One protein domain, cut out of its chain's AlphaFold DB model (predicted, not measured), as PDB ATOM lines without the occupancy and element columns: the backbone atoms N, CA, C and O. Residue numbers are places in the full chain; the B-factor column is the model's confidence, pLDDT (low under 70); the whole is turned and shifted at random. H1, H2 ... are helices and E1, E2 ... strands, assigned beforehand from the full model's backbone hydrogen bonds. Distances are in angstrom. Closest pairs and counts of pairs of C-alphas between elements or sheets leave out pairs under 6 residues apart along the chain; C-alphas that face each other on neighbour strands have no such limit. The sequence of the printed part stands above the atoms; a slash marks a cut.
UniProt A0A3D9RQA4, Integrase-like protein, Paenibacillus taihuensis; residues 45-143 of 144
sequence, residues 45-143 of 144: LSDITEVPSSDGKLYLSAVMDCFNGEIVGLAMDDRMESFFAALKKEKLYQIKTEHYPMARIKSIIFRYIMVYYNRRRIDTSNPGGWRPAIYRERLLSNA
ATOM      1  N   LEU A  45     -43.516  -6.706   4.214       90.19
ATOM      2  CA  LEU A  45     -42.247  -6.755   4.963       90.19
ATOM      3  C   LEU A  45     -41.392  -5.481   4.790       90.19
ATOM      4  O   LEU A  45     -41.330  -4.929   3.688       90.19
ATOM      5  N   SER A  46     -40.688  -5.065   5.862       85.81
ATOM      6  CA  SER A  46     -39.677  -3.987   5.876       85.81
ATOM      7  C   SER A  46     -38.457  -4.256   6.846       85.81
ATOM      8  O   SER A  46     -38.626  -4.989   7.814       85.81
ATOM      9  N   ASP A  47     -37.208  -3.767   6.577       78.19
ATOM     10  CA  ASP A  47     -35.858  -4.103   7.204       78.19
ATOM     11  C   ASP A  47     -34.688  -3.052   6.989       78.19
ATOM     12  O   ASP A  47     -34.150  -2.912   5.899       78.19
ATOM     13  N   ILE A  48     -34.216  -2.279   7.973       71.88
ATOM     14  CA  ILE A  48     -33.447  -1.015   7.747       71.88
ATOM     15  C   ILE A  48     -32.114  -0.993   6.934       71.88
ATOM     16  O   ILE A  48     -31.241  -1.859   7.065       71.88
ATOM     17  N   THR A  49     -31.864   0.113   6.183       74.25
ATOM     18  CA  THR A  49     -30.474   0.544   5.921       74.25
ATOM     19  C   THR A  49     -30.137   2.031   5.770       74.25
ATOM     20  O   THR A  49     -30.823   2.820   5.128       74.25
ATOM     21  N   GLU A  50     -28.929   2.315   6.255       82.44
ATOM     22  CA  GLU A  50     -28.005   3.366   5.838       82.44
ATOM     23  C   GLU A  50     -27.150   2.910   4.632       82.44
ATOM     24  O   GLU A  50     -26.804   1.730   4.522       82.44
ATOM     25  N   VAL A  51     -26.771   3.831   3.747       83.06
ATOM     26  CA  VAL A  51     -25.829   3.654   2.633       83.06
ATOM     27  C   VAL A  51     -24.827   4.817   2.677       83.06
ATOM     28  O   VAL A  51     -25.247   5.972   2.552       83.06
ATOM     29  N   PRO A  52     -23.517   4.564   2.849       82.94
ATOM     30  CA  PRO A  52     -22.504   5.617   2.808       82.94
ATOM     31  C   PRO A  52     -22.422   6.289   1.433       82.94
ATOM     32  O   PRO A  52     -22.442   5.610   0.404       82.94
ATOM     33  N   SER A  53     -22.290   7.613   1.434       85.81
ATOM     34  CA  SER A  53     -22.199   8.493   0.265       85.81
ATOM     35  C   SER A  53     -21.050   9.490   0.455       85.81
ATOM     36  O   SER A  53     -20.633   9.733   1.588       85.81
ATOM     37  N   SER A  54     -20.543  10.106  -0.616       87.25
ATOM     38  CA  SER A  54     -19.452  11.098  -0.504       87.25
ATOM     39  C   SER A  54     -19.859  12.377   0.246       87.25
ATOM     40  O   SER A  54     -19.016  13.110   0.752       87.25
ATOM     41  N   ASP A  55     -21.159  12.653   0.277       86.06
ATOM     42  CA  ASP A  55     -21.843  13.828   0.825       86.06
ATOM     43  C   ASP A  55     -22.696  13.494   2.070       86.06
ATOM     44  O   ASP A  55     -23.468  14.333   2.530       86.06
ATOM     45  N   GLY A  56     -22.561  12.290   2.645       77.62
ATOM     46  CA  GLY A  56     -23.218  11.917   3.903       77.62
ATOM     47  C   GLY A  56     -23.724  10.474   3.943       77.62
ATOM     48  O   GLY A  56     -23.125   9.560   3.380       77.62
ATOM     49  N   LYS A  57     -24.846  10.260   4.633       81.69
ATOM     50  CA  LYS A  57     -25.500   8.955   4.792       81.69
ATOM     51  C   LYS A  57     -26.880   8.985   4.144       81.69
ATOM     52  O   LYS A  57     -27.730   9.761   4.562       81.69
ATOM     53  N   LEU A  58     -27.097   8.145   3.135       80.88
ATOM     54  CA  LEU A  58     -28.412   7.959   2.533       80.88
ATOM     55  C   LEU A  58     -29.144   6.842   3.272       80.88
ATOM     56  O   LEU A  58     -28.654   5.717   3.312       80.88
ATOM     57  N   TYR A  59     -30.332   7.113   3.786       75.94
ATOM     58  CA  TYR A  59     -31.237   6.078   4.254       75.94
ATOM     59  C   TYR A  59     -32.247   5.736   3.166       75.94
ATOM     60  O   TYR A  59     -32.670   6.556   2.345       75.94
ATOM     61  N   LEU A  60     -32.598   4.464   3.138       81.00
ATOM     62  CA  LEU A  60     -33.443   3.879   2.122       81.00
ATOM     63  C   LEU A  60     -34.481   3.015   2.842       81.00
ATOM     64  O   LEU A  60     -34.116   2.207   3.696       81.00
ATOM     65  N   SER A  61     -35.750   3.183   2.474       83.31
ATOM     66  CA  SER A  61     -36.900   2.408   2.956       83.31
ATOM     67  C   SER A  61     -37.605   1.742   1.773       83.31
ATOM     68  O   SER A  61     -37.677   2.333   0.698       83.31
ATOM     69  N   ALA A  62     -38.123   0.530   1.936       83.38
ATOM     70  CA  ALA A  62     -39.028  -0.102   0.987       83.38
ATOM     71  C   ALA A  62     -40.080  -0.958   1.692       83.38
ATOM     72  O   ALA A  62     -40.021  -1.235   2.886       83.38
ATOM     73  N   VAL A  63     -41.065  -1.388   0.917       88.44
ATOM     74  CA  VAL A  63     -42.097  -2.318   1.356       88.44
ATOM     75  C   VAL A  63     -42.172  -3.418   0.317       88.44
ATOM     76  O   VAL A  63     -42.357  -3.127  -0.866       88.44
ATOM     77  N   MET A  64     -41.992  -4.666   0.744       91.56
ATOM     78  CA  MET A  64     -42.123  -5.844  -0.111       91.56
ATOM     79  C   MET A  64     -43.447  -6.550   0.162       91.56
ATOM     80  O   MET A  64     -43.795  -6.755   1.324       91.56
ATOM     81  N   ASP A  65     -44.153  -6.963  -0.889       92.50
ATOM     82  CA  ASP A  65     -45.284  -7.879  -0.753       92.50
ATOM     83  C   ASP A  65     -44.790  -9.325  -0.618       92.50
ATOM     84  O   ASP A  65     -44.116  -9.862  -1.501       92.50
ATOM     85  N   CYS A  66     -45.142  -9.955   0.503       92.75
ATOM     86  CA  CYS A  66     -44.824 -11.347   0.820       92.75
ATOM     87  C   CYS A  66     -45.518 -12.353  -0.116       92.75
ATOM     88  O   CYS A  66     -45.225 -13.545  -0.061       92.75
ATOM     89  N   PHE A  67     -46.449 -11.895  -0.956       90.81
ATOM     90  CA  PHE A  67     -47.094 -12.707  -1.982       90.81
ATOM     91  C   PHE A  67     -46.165 -13.087  -3.146       90.81
ATOM     92  O   PHE A  67     -46.172 -14.231  -3.591       90.81
ATOM     93  N   ASN A  68     -45.389 -12.130  -3.665       85.25
ATOM     94  CA  ASN A  68     -44.630 -12.284  -4.916       85.25
ATOM     95  C   ASN A  68     -43.203 -11.710  -4.882       85.25
ATOM     96  O   ASN A  68     -42.527 -11.689  -5.917       85.25
ATOM     97  N   GLY A  69     -42.768 -11.181  -3.735       84.12
ATOM     98  CA  GLY A  69     -41.476 -10.513  -3.576       84.12
ATOM     99  C   GLY A  69     -41.394  -9.130  -4.235       84.12
ATOM    100  O   GLY A  69     -40.301  -8.593  -4.396       84.12
ATOM    101  N   GLU A  70     -42.512  -8.533  -4.659       87.75
ATOM    102  CA  GLU A  70     -42.501  -7.236  -5.342       87.75
ATOM    103  C   GLU A  70     -42.273  -6.084  -4.368       87.75
ATOM    104  O   GLU A  70     -42.937  -5.991  -3.334       87.75
ATOM    105  N   ILE A  71     -41.385  -5.156  -4.731       88.81
ATOM    106  CA  ILE A  71     -41.215  -3.909  -3.988       88.81
ATOM    107  C   ILE A  71     -42.339  -2.948  -4.379       88.81
ATOM    108  O   ILE A  71     -42.305  -2.369  -5.468       88.81
ATOM    109  N   VAL A  72     -43.325  -2.805  -3.490       90.25
ATOM    110  CA  VAL A  72     -44.539  -1.987  -3.667       90.25
ATOM    111  C   VAL A  72     -44.395  -0.561  -3.142       90.25
ATOM    112  O   VAL A  72     -45.098   0.337  -3.598       90.25
ATOM    113  N   GLY A  73     -43.473  -0.344  -2.205       83.62
ATOM    114  CA  GLY A  73     -43.134   0.968  -1.659       83.62
ATOM    115  C   GLY A  73     -41.625   1.185  -1.673       83.62
ATOM    116  O   GLY A  73     -40.865   0.235  -1.494       83.62
ATOM    117  N   LEU A  74     -41.189   2.428  -1.886       83.56
ATOM    118  CA  LEU A  74     -39.784   2.836  -1.848       83.56
ATOM    119  C   LEU A  74     -39.694   4.308  -1.416       83.56
ATOM    120  O   LEU A  74     -40.305   5.165  -2.050       83.56
ATOM    121  N   ALA A  75     -38.900   4.611  -0.391       76.06
ATOM    122  CA  ALA A  75     -38.568   5.971   0.030       76.06
ATOM    123  C   ALA A  75     -37.051   6.124   0.234       76.06
ATOM    124  O   ALA A  75     -36.344   5.158   0.513       76.06
ATOM    125  N   MET A  76     -36.533   7.340   0.049       80.81
ATOM    126  CA  MET A  76     -35.100   7.657   0.106       80.81
ATOM    127  C   MET A  76     -34.877   9.023   0.738       80.81
ATOM    128  O   MET A  76     -35.061  10.042   0.064       80.81
ATOM    129  N   ASP A  77     -34.394   9.041   1.974       68.44
ATOM    130  CA  ASP A  77     -34.162  10.268   2.732       68.44
ATOM    131  C   ASP A  77     -32.816  10.231   3.468       68.44
ATOM    132  O   ASP A  77     -32.128   9.216   3.476       68.44
ATOM    133  N   ASP A  78     -32.412  11.329   4.091       64.62
ATOM    134  CA  ASP A  78     -31.247  11.370   4.987       64.62
ATOM    135  C   ASP A  78     -31.572  10.918   6.431       64.62
ATOM    136  O   ASP A  78     -30.751  11.075   7.339       64.62
ATOM    137  N   ARG A  79     -32.739  10.276   6.644       46.22
ATOM    138  CA  ARG A  79     -33.262   9.785   7.939       46.22
ATOM    139  C   ARG A  79     -33.935   8.395   7.830       46.22
ATOM    140  O   ARG A  79     -34.373   7.983   6.761       46.22
ATOM    141  N   MET A  80     -33.976   7.648   8.939       42.06
ATOM    142  CA  MET A  80     -33.922   6.168   8.974       42.06
ATOM    143  C   MET A  80     -35.274   5.410   9.143       42.06
ATOM    144  O   MET A  80     -35.761   5.328  10.263       42.06
ATOM    145  N   GLU A  81     -35.799   4.754   8.086       42.56
ATOM    146  CA  GLU A  81     -36.947   3.789   8.071       42.56
ATOM    147  C   GLU A  81     -36.745   2.654   6.997       42.56
ATOM    148  O   GLU A  81     -35.900   2.789   6.122       42.56
ATOM    149  N   SER A  82     -37.452   1.510   7.033       45.59
ATOM    150  CA  SER A  82     -36.934   0.132   6.706       45.59
ATOM    151  C   SER A  82     -37.003  -0.505   5.254       45.59
ATOM    152  O   SER A  82     -38.001  -0.240   4.611       45.59
ATOM    153  N   PHE A  83     -36.045  -1.371   4.757       52.19
ATOM    154  CA  PHE A  83     -36.111  -2.645   3.878       52.19
ATOM    155  C   PHE A  83     -34.954  -3.080   2.889       52.19
ATOM    156  O   PHE A  83     -35.180  -3.057   1.682       52.19
ATOM    157  N   PHE A  84     -33.745  -3.560   3.294       53.25
ATOM    158  CA  PHE A  84     -32.589  -3.713   2.353       53.25
ATOM    159  C   PHE A  84     -31.546  -4.858   2.448       53.25
ATOM    160  O   PHE A  84     -30.510  -4.755   1.775       53.25
ATOM    161  N   ALA A  85     -31.759  -5.979   3.145       52.25
ATOM    162  CA  ALA A  85     -30.796  -7.103   3.152       52.25
ATOM    163  C   ALA A  85     -30.319  -7.566   1.744       52.25
ATOM    164  O   ALA A  85     -29.124  -7.803   1.537       52.25
ATOM    165  N   ALA A  86     -31.219  -7.643   0.753       56.81
ATOM    166  CA  ALA A  86     -30.897  -8.106  -0.605       56.81
ATOM    167  C   ALA A  86     -30.129  -7.069  -1.458       56.81
ATOM    168  O   ALA A  86     -29.137  -7.402  -2.111       56.81
ATOM    169  N   LEU A  87     -30.547  -5.795  -1.431       65.19
ATOM    170  CA  LEU A  87     -29.942  -4.722  -2.236       65.19
ATOM    171  C   LEU A  87     -28.460  -4.506  -1.900       65.19
ATOM    172  O   LEU A  87     -27.641  -4.291  -2.800       65.19
ATOM    173  N   LYS A  88     -28.124  -4.585  -0.605       64.06
ATOM    174  CA  LYS A  88     -26.747  -4.504  -0.104       64.06
ATOM    175  C   LYS A  88     -25.838  -5.472  -0.850       64.06
ATOM    176  O   LYS A  88     -24.864  -5.057  -1.470       64.06
ATOM    177  N   LYS A  89     -26.210  -6.754  -0.836       59.19
ATOM    178  CA  LYS A  89     -25.409  -7.861  -1.365       59.19
ATOM    179  C   LYS A  89     -25.247  -7.808  -2.886       59.19
ATOM    180  O   LYS A  89     -24.168  -8.088  -3.398       59.19
ATOM    181  N   GLU A  90     -26.312  -7.464  -3.605       65.06
ATOM    182  CA  GLU A  90     -26.343  -7.584  -5.068       65.06
ATOM    183  C   GLU A  90     -25.912  -6.325  -5.819       65.06
ATOM    184  O   GLU A  90     -25.571  -6.423  -6.999       65.06
ATOM    185  N   LYS A  91     -25.912  -5.147  -5.183       70.94
ATOM    186  CA  LYS A  91     -25.464  -3.900  -5.823       70.94
ATOM    187  C   LYS A  91     -24.564  -3.036  -4.963       70.94
ATOM    188  O   LYS A  91     -23.504  -2.660  -5.451       70.94
ATOM    189  N   LEU A  92     -24.952  -2.708  -3.732       68.62
ATOM    190  CA  LEU A  92     -24.220  -1.687  -2.972       68.62
ATOM    191  C   LEU A  92     -22.815  -2.166  -2.590       68.62
ATOM    192  O   LEU A  92     -21.860  -1.447  -2.827       68.62
ATOM    193  N   TYR A  93     -22.644  -3.415  -2.150       70.00
ATOM    194  CA  TYR A  93     -21.320  -3.996  -1.868       70.00
ATOM    195  C   TYR A  93     -20.454  -4.238  -3.119       70.00
ATOM    196  O   TYR A  93     -19.276  -4.558  -2.993       70.00
ATOM    197  N   GLN A  94     -21.012  -4.098  -4.327       72.12
ATOM    198  CA  GLN A  94     -20.263  -4.205  -5.587       72.12
ATOM    199  C   GLN A  94     -19.738  -2.842  -6.072       72.12
ATOM    200  O   GLN A  94     -19.095  -2.769  -7.118       72.12
ATOM    201  N   ILE A  95     -20.042  -1.753  -5.359       76.50
ATOM    202  CA  ILE A  95     -19.758  -0.375  -5.762       76.50
ATOM    203  C   ILE A  95     -19.182   0.372  -4.554       76.50
ATOM    204  O   ILE A  95     -19.717   0.284  -3.457       76.50
ATOM    205  N   LYS A  96     -18.124   1.161  -4.758       79.81
ATOM    206  CA  LYS A  96     -17.630   2.108  -3.746       79.81
ATOM    207  C   LYS A  96     -18.569   3.311  -3.668       79.81
ATOM    208  O   LYS A  96     -18.365   4.301  -4.374       79.81
ATOM    209  N   THR A  97     -19.668   3.182  -2.926       80.38
ATOM    210  CA  THR A  97     -20.710   4.216  -2.831       80.38
ATOM    211  C   THR A  97     -20.189   5.483  -2.156       80.38
ATOM    212  O   THR A  97     -20.594   6.576  -2.534       80.38
ATOM    213  N   GLU A  98     -19.193   5.351  -1.279       81.25
ATOM    214  CA  GLU A  98     -18.464   6.436  -0.619       81.25
ATOM    215  C   GLU A  98     -17.781   7.434  -1.580       81.25
ATOM    216  O   GLU A  98     -17.444   8.542  -1.174       81.25
ATOM    217  N   HIS A  99     -17.595   7.077  -2.856       85.38
ATOM    218  CA  HIS A  99     -17.015   7.955  -3.884       85.38
ATOM    219  C   HIS A  99     -18.056   8.662  -4.768       85.38
ATOM    220  O   HIS A  99     -17.682   9.359  -5.713       85.38
ATOM    221  N   TYR A 100     -19.354   8.466  -4.520       85.62
ATOM    222  CA  TYR A 100     -20.425   9.046  -5.329       85.62
ATOM    223  C   TYR A 100     -21.364   9.915  -4.483       85.62
ATOM    224  O   TYR A 100     -21.631   9.562  -3.338       85.62
ATOM    225  N   PRO A 101     -21.917  11.006  -5.051       85.75
ATOM    226  CA  PRO A 101     -22.896  11.839  -4.359       85.75
ATOM    227  C   PRO A 101     -24.261  11.147  -4.271       85.75
ATOM    228  O   PRO A 101     -24.627  10.358  -5.159       85.75
ATOM    229  N   MET A 102     -25.069  11.510  -3.268       85.06
ATOM    230  CA  MET A 102     -26.347  10.850  -2.976       85.06
ATOM    231  C   MET A 102     -27.272  10.820  -4.189       85.06
ATOM    232  O   MET A 102     -27.903   9.799  -4.449       85.06
ATOM    233  N   ALA A 103     -27.332  11.897  -4.977       84.00
ATOM    234  CA  ALA A 103     -28.174  11.969  -6.174       84.00
ATOM    235  C   ALA A 103     -27.863  10.850  -7.192       84.00
ATOM    236  O   ALA A 103     -28.775  10.252  -7.772       84.00
ATOM    237  N   ARG A 104     -26.579  10.502  -7.369       86.00
ATOM    238  CA  ARG A 104     -26.157   9.390  -8.234       86.00
ATOM    239  C   ARG A 104     -26.525   8.041  -7.613       86.00
ATOM    240  O   ARG A 104     -27.002   7.164  -8.331       86.00
ATOM    241  N   ILE A 105     -26.357   7.884  -6.299       84.69
ATOM    242  CA  ILE A 105     -26.723   6.657  -5.575       84.69
ATOM    243  C   ILE A 105     -28.243   6.416  -5.645       84.69
ATOM    244  O   ILE A 105     -28.656   5.330  -6.056       84.69
ATOM    245  N   LYS A 106     -29.073   7.436  -5.366       81.31
ATOM    246  CA  LYS A 106     -30.544   7.385  -5.494       81.31
ATOM    247  C   LYS A 106     -30.966   6.931  -6.901       81.31
ATOM    248  O   LYS A 106     -31.799   6.037  -7.035       81.31
ATOM    249  N   SER A 107     -30.341   7.472  -7.953       86.31
ATOM    250  CA  SER A 107     -30.605   7.075  -9.348       86.31
ATOM    251  C   SER A 107     -30.238   5.610  -9.644       86.31
ATOM    252  O   SER A 107     -31.017   4.889 -10.271       86.31
ATOM    253  N   ILE A 108     -29.080   5.135  -9.161       84.81
ATOM    254  CA  ILE A 108     -28.640   3.737  -9.323       84.81
ATOM    255  C   ILE A 108     -29.619   2.777  -8.638       84.81
ATOM    256  O   ILE A 108     -30.020   1.783  -9.246       84.81
ATOM    257  N   ILE A 109     -30.023   3.088  -7.403       81.75
ATOM    258  CA  ILE A 109     -30.950   2.281  -6.601       81.75
ATOM    259  C   ILE A 109     -32.332   2.236  -7.257       81.75
ATOM    260  O   ILE A 109     -32.841   1.148  -7.520       81.75
ATOM    261  N   PHE A 110     -32.901   3.394  -7.604       83.81
ATOM    262  CA  PHE A 110     -34.195   3.477  -8.283       83.81
ATOM    263  C   PHE A 110     -34.200   2.677  -9.590       83.81
ATOM    264  O   PHE A 110     -35.092   1.861  -9.822       83.81
ATOM    265  N   ARG A 111     -33.167   2.845 -10.430       83.38
ATOM    266  CA  ARG A 111     -33.055   2.114 -11.699       83.38
ATOM    267  C   ARG A 111     -32.891   0.611 -11.477       83.38
ATOM    268  O   ARG A 111     -33.491  -0.170 -12.209       83.38
ATOM    269  N   TYR A 112     -32.122   0.194 -10.472       78.56
ATOM    270  CA  TYR A 112     -32.007  -1.216 -10.115       78.56
ATOM    271  C   TYR A 112     -33.353  -1.797  -9.662       78.56
ATOM    272  O   TYR A 112     -33.747  -2.840 -10.168       78.56
ATOM    273  N   ILE A 113     -34.098  -1.122  -8.785       77.75
ATOM    274  CA  ILE A 113     -35.371  -1.639  -8.266       77.75
ATOM    275  C   ILE A 113     -36.444  -1.664  -9.366       77.75
ATOM    276  O   ILE A 113     -36.973  -2.726  -9.697       77.75
ATOM    277  N   MET A 114     -36.708  -0.520  -9.999       80.19
ATOM    278  CA  MET A 114     -37.826  -0.364 -10.937       80.19
ATOM    279  C   MET A 114     -37.591  -1.045 -12.290       80.19
ATOM    280  O   MET A 114     -38.538  -1.544 -12.898       80.19
ATOM    281  N   VAL A 115     -36.346  -1.081 -12.785       78.25
ATOM    282  CA  VAL A 115     -36.036  -1.614 -14.128       78.25
ATOM    283  C   VAL A 115     -35.475  -3.033 -14.078       78.25
ATOM    284  O   VAL A 115     -35.726  -3.805 -15.004       78.25
ATOM    285  N   TYR A 116     -34.735  -3.403 -13.027       75.50
ATOM    286  CA  TYR A 116     -34.151  -4.742 -12.905       75.50
ATOM    287  C   TYR A 116     -34.908  -5.638 -11.919       75.50
ATOM    288  O   TYR A 116     -35.411  -6.673 -12.345       75.50
ATOM    289  N   TYR A 117     -35.038  -5.262 -10.646       70.62
ATOM    290  CA  TYR A 117     -35.594  -6.129  -9.604       70.62
ATOM    291  C   TYR A 117     -37.065  -6.475  -9.880       70.62
ATOM    292  O   TYR A 117     -37.371  -7.626 -10.176       70.62
ATOM    293  N   ASN A 118     -37.958  -5.480  -9.923       78.06
ATOM    294  CA  ASN A 118     -39.394  -5.713 -10.129       78.06
ATOM    295  C   ASN A 118     -39.719  -6.262 -11.538       78.06
ATOM    296  O   ASN A 118     -40.675  -7.021 -11.702       78.06
ATOM    297  N   ARG A 119     -38.945  -5.878 -12.570       75.56
ATOM    298  CA  ARG A 119     -39.297  -6.100 -13.994       75.56
ATOM    299  C   ARG A 119     -38.435  -7.105 -14.766       75.56
ATOM    300  O   ARG A 119     -38.824  -7.469 -15.881       75.56
ATOM    301  N   ARG A 120     -37.271  -7.537 -14.262       69.56
ATOM    302  CA  ARG A 120     -36.324  -8.413 -15.000       69.56
ATOM    303  C   ARG A 120     -35.687  -9.538 -14.178       69.56
ATOM    304  O   ARG A 120     -35.266 -10.508 -14.804       69.56
ATOM    305  N   ARG A 121     -35.628  -9.446 -12.844       71.94
ATOM    306  CA  ARG A 121     -35.167 -10.529 -11.958       71.94
ATOM    307  C   ARG A 121     -36.005 -11.783 -12.215       71.94
ATOM    308  O   ARG A 121     -37.231 -11.713 -12.209       71.94
ATOM    309  N   ILE A 122     -35.338 -12.906 -12.462       59.66
ATOM    310  CA  ILE A 122     -35.972 -14.226 -12.429       59.66
ATOM    311  C   ILE A 122     -36.074 -14.593 -10.954       59.66
ATOM    312  O   ILE A 122     -35.053 -14.606 -10.263       59.66
ATOM    313  N   ASP A 123     -37.288 -14.842 -10.478       59.38
ATOM    314  CA  ASP A 123     -37.527 -15.233  -9.095       59.38
ATOM    315  C   ASP A 123     -38.022 -16.676  -9.054       59.38
ATOM    316  O   ASP A 123     -39.128 -16.976  -9.493       59.38
ATOM    317  N   THR A 124     -37.182 -17.578  -8.549       54.25
ATOM    318  CA  THR A 124     -37.481 -19.012  -8.460       54.25
ATOM    319  C   THR A 124     -38.515 -19.355  -7.387       54.25
ATOM    320  O   THR A 124     -38.944 -20.502  -7.339       54.25
ATOM    321  N   SER A 125     -38.899 -18.405  -6.525       61.69
ATOM    322  CA  SER A 125     -40.012 -18.584  -5.583       61.69
ATOM    323  C   SER A 125     -41.380 -18.352  -6.237       61.69
ATOM    324  O   SER A 125     -42.355 -18.995  -5.851       61.69
ATOM    325  N   ASN A 126     -41.447 -17.520  -7.284       69.25
ATOM    326  CA  ASN A 126     -42.663 -17.342  -8.072       69.25
ATOM    327  C   ASN A 126     -42.864 -18.546  -9.020       69.25
ATOM    328  O   ASN A 126     -41.914 -18.948  -9.708       69.25
ATOM    329  N   PRO A 127     -44.085 -19.109  -9.137       71.94
ATOM    330  CA  PRO A 127     -44.371 -20.209 -10.058       71.94
ATOM    331  C   PRO A 127     -43.888 -19.905 -11.481       71.94
ATOM    332  O   PRO A 127     -44.176 -18.841 -12.018       71.94
ATOM    333  N   GLY A 128     -43.137 -20.814 -12.108       72.19
ATOM    334  CA  GLY A 128     -42.592 -20.605 -13.458       72.19
ATOM    335  C   GLY A 128     -41.452 -19.579 -13.569       72.19
ATOM    336  O   GLY A 128     -41.091 -19.205 -14.683       72.19
ATOM    337  N   GLY A 129     -40.872 -19.115 -12.455       70.19
ATOM    338  CA  GLY A 129     -39.737 -18.185 -12.465       70.19
ATOM    339  C   GLY A 129     -40.106 -16.734 -12.807       70.19
ATOM    340  O   GLY A 129     -39.224 -15.940 -13.156       70.19
ATOM    341  N   TRP A 130     -41.400 -16.386 -12.794       73.94
ATOM    342  CA  TRP A 130     -41.872 -15.084 -13.265       73.94
ATOM    343  C   TRP A 130     -41.340 -13.925 -12.410       73.94
ATOM    344  O   TRP A 130     -41.174 -14.014 -11.194       73.94
ATOM    345  N   ARG A 131     -41.110 -12.790 -13.077       80.38
ATOM    346  CA  ARG A 131     -40.723 -11.533 -12.420       80.38
ATOM    347  C   ARG A 131     -41.871 -11.058 -11.518       80.38
ATOM    348  O   ARG A 131     -43.011 -11.127 -11.989       80.38
ATOM    349  N   PRO A 132     -41.604 -10.500 -10.323       77.75
ATOM    350  CA  PRO A 132     -42.644 -10.137  -9.355       77.75
ATOM    351  C   PRO A 132     -43.821  -9.344  -9.949       77.75
ATOM    352  O   PRO A 132     -44.969  -9.781  -9.848       77.75
ATOM    353  N   ALA A 133     -43.536  -8.261 -10.686       80.19
ATOM    354  CA  ALA A 133     -44.575  -7.417 -11.286       80.19
ATOM    355  C   ALA A 133     -45.415  -8.142 -12.359       80.19
ATOM    356  O   ALA A 133     -46.621  -7.935 -12.444       80.19
ATOM    357  N   ILE A 134     -44.797  -9.026 -13.156       80.56
ATOM    358  CA  ILE A 134     -45.492  -9.806 -14.201       80.56
ATOM    359  C   ILE A 134     -46.392 -10.877 -13.574       80.56
ATOM    360  O   ILE A 134     -47.463 -11.176 -14.101       80.56
ATOM    361  N   TYR A 135     -45.968 -11.465 -12.453       79.81
ATOM    362  CA  TYR A 135     -46.776 -12.442 -11.729       79.81
ATOM    363  C   TYR A 135     -48.033 -11.792 -11.129       79.81
ATOM    364  O   TYR A 135     -49.129 -12.325 -11.298       79.81
ATOM    365  N   ARG A 136     -47.905 -10.594 -10.534       81.19
ATOM    366  CA  ARG A 136     -49.053  -9.818 -10.039       81.19
ATOM    367  C   ARG A 136     -50.002  -9.388 -11.156       81.19
ATOM    368  O   ARG A 136     -51.203  -9.597 -11.025       81.19
ATOM    369  N   GLU A 137     -49.477  -8.816 -12.241       84.12
ATOM    370  CA  GLU A 137     -50.269  -8.366 -13.396       84.12
ATOM    371  C   GLU A 137     -51.169  -9.492 -13.930       84.12
ATOM    372  O   GLU A 137     -52.374  -9.299 -14.080       84.12
ATOM    373  N   ARG A 138     -50.608 -10.696 -14.101       80.38
ATOM    374  CA  ARG A 138     -51.336 -11.882 -14.584       80.38
ATOM    375  C   ARG A 138     -52.407 -12.408 -13.636       80.38
ATOM    376  O   ARG A 138     -53.367 -13.020 -14.086       80.38
ATOM    377  N   LEU A 139     -52.237 -12.229 -12.330       77.88
ATOM    378  CA  LEU A 139     -53.241 -12.654 -11.355       77.88
ATOM    379  C   LEU A 139     -54.392 -11.661 -11.270       77.88
ATOM    380  O   LEU A 139     -55.541 -12.083 -11.222       77.88
ATOM    381  N   LEU A 140     -54.098 -10.360 -11.334       74.44
ATOM    382  CA  LEU A 140     -55.127  -9.326 -11.411       74.44
ATOM    383  C   LEU A 140     -55.928  -9.427 -12.719       74.44
ATOM    384  O   LEU A 140     -57.143  -9.274 -12.683       74.44
ATOM    385  N   SER A 141     -55.290  -9.763 -13.848       72.50
ATOM    386  CA  SER A 141     -55.992  -9.992 -15.123       72.50
ATOM    387  C   SER A 141     -56.803 -11.289 -15.183       72.50
ATOM    388  O   SER A 141     -57.647 -11.420 -16.059       72.50
ATOM    389  N   ASN A 142     -56.530 -12.257 -14.302       64.50
ATOM    390  CA  ASN A 142     -57.269 -13.523 -14.214       64.50
ATOM    391  C   ASN A 142     -58.365 -13.502 -13.130       64.50
ATOM    392  O   ASN A 142     -59.083 -14.487 -12.975       64.50
ATOM    393  N   ALA A 143     -58.452 -12.419 -12.351       58.75
ATOM    394  CA  ALA A 143     -59.429 -12.214 -11.281       58.75
ATOM    395  C   ALA A 143     -60.504 -11.165 -11.642       58.75
ATOM    396  O   ALA A 143     -61.290 -10.782 -10.773       58.75
TER     397      ALA A 143
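Overview. This is residues 45 to 143 of the 144 residues of the protein "Integrase-like protein" of Paenibacillus taihuensis (UniProt A0A3D9RQA4). A twisted three-stranded wall has the long helix H2 packed along one face, two layers, and residues 137 to 143, of which 137 to 140 belong to H3, stick out. The 99 printed residues, class mixed, hold E1, E2, E3, H1, H2, H3 in turn; the sheet, order E1 E2 E3, is a meander, each strand antiparallel to the one before. It is compact, radius of gyration of the C-alphas 14.4 A, spans 47 by 23 by 18 A.

Along the chain. E1, residues 49 to 53, begins at C-alpha 49 (-30.474, 0.544, 5.921). E2 is 56 to 65, 30.0 A; E3 71 to 77; H1 85 to 90; H2 102 to 120, 24.8 A; H3 132 to 140, ending at C-alpha 140 (-55.127, -9.326, -11.411).

Arrangement. Hairpin E1 and E2 has N 51 and O 58 2.7 A apart; hairpin E2 and E3, N 61 and O 75, 2.8 A. H2 is on the sheet, height 8.4 A, over E2. H2 touches H3 with residues 118 to 119 alone, closest C-alphas Asn 118 and Pro 132, 5.5 A. H1 only grazes the sheet. Every O i to N i+4 pair is within hydrogen-bond range in H3, 13 of 15 in H2, 1 of 2 in H1.

Size, cuts and confidence. The printed part has no cut; links H1 to H2 and H2 to H3 are long. pLDDT is under 70 at 23 residues, among them 77 to 90.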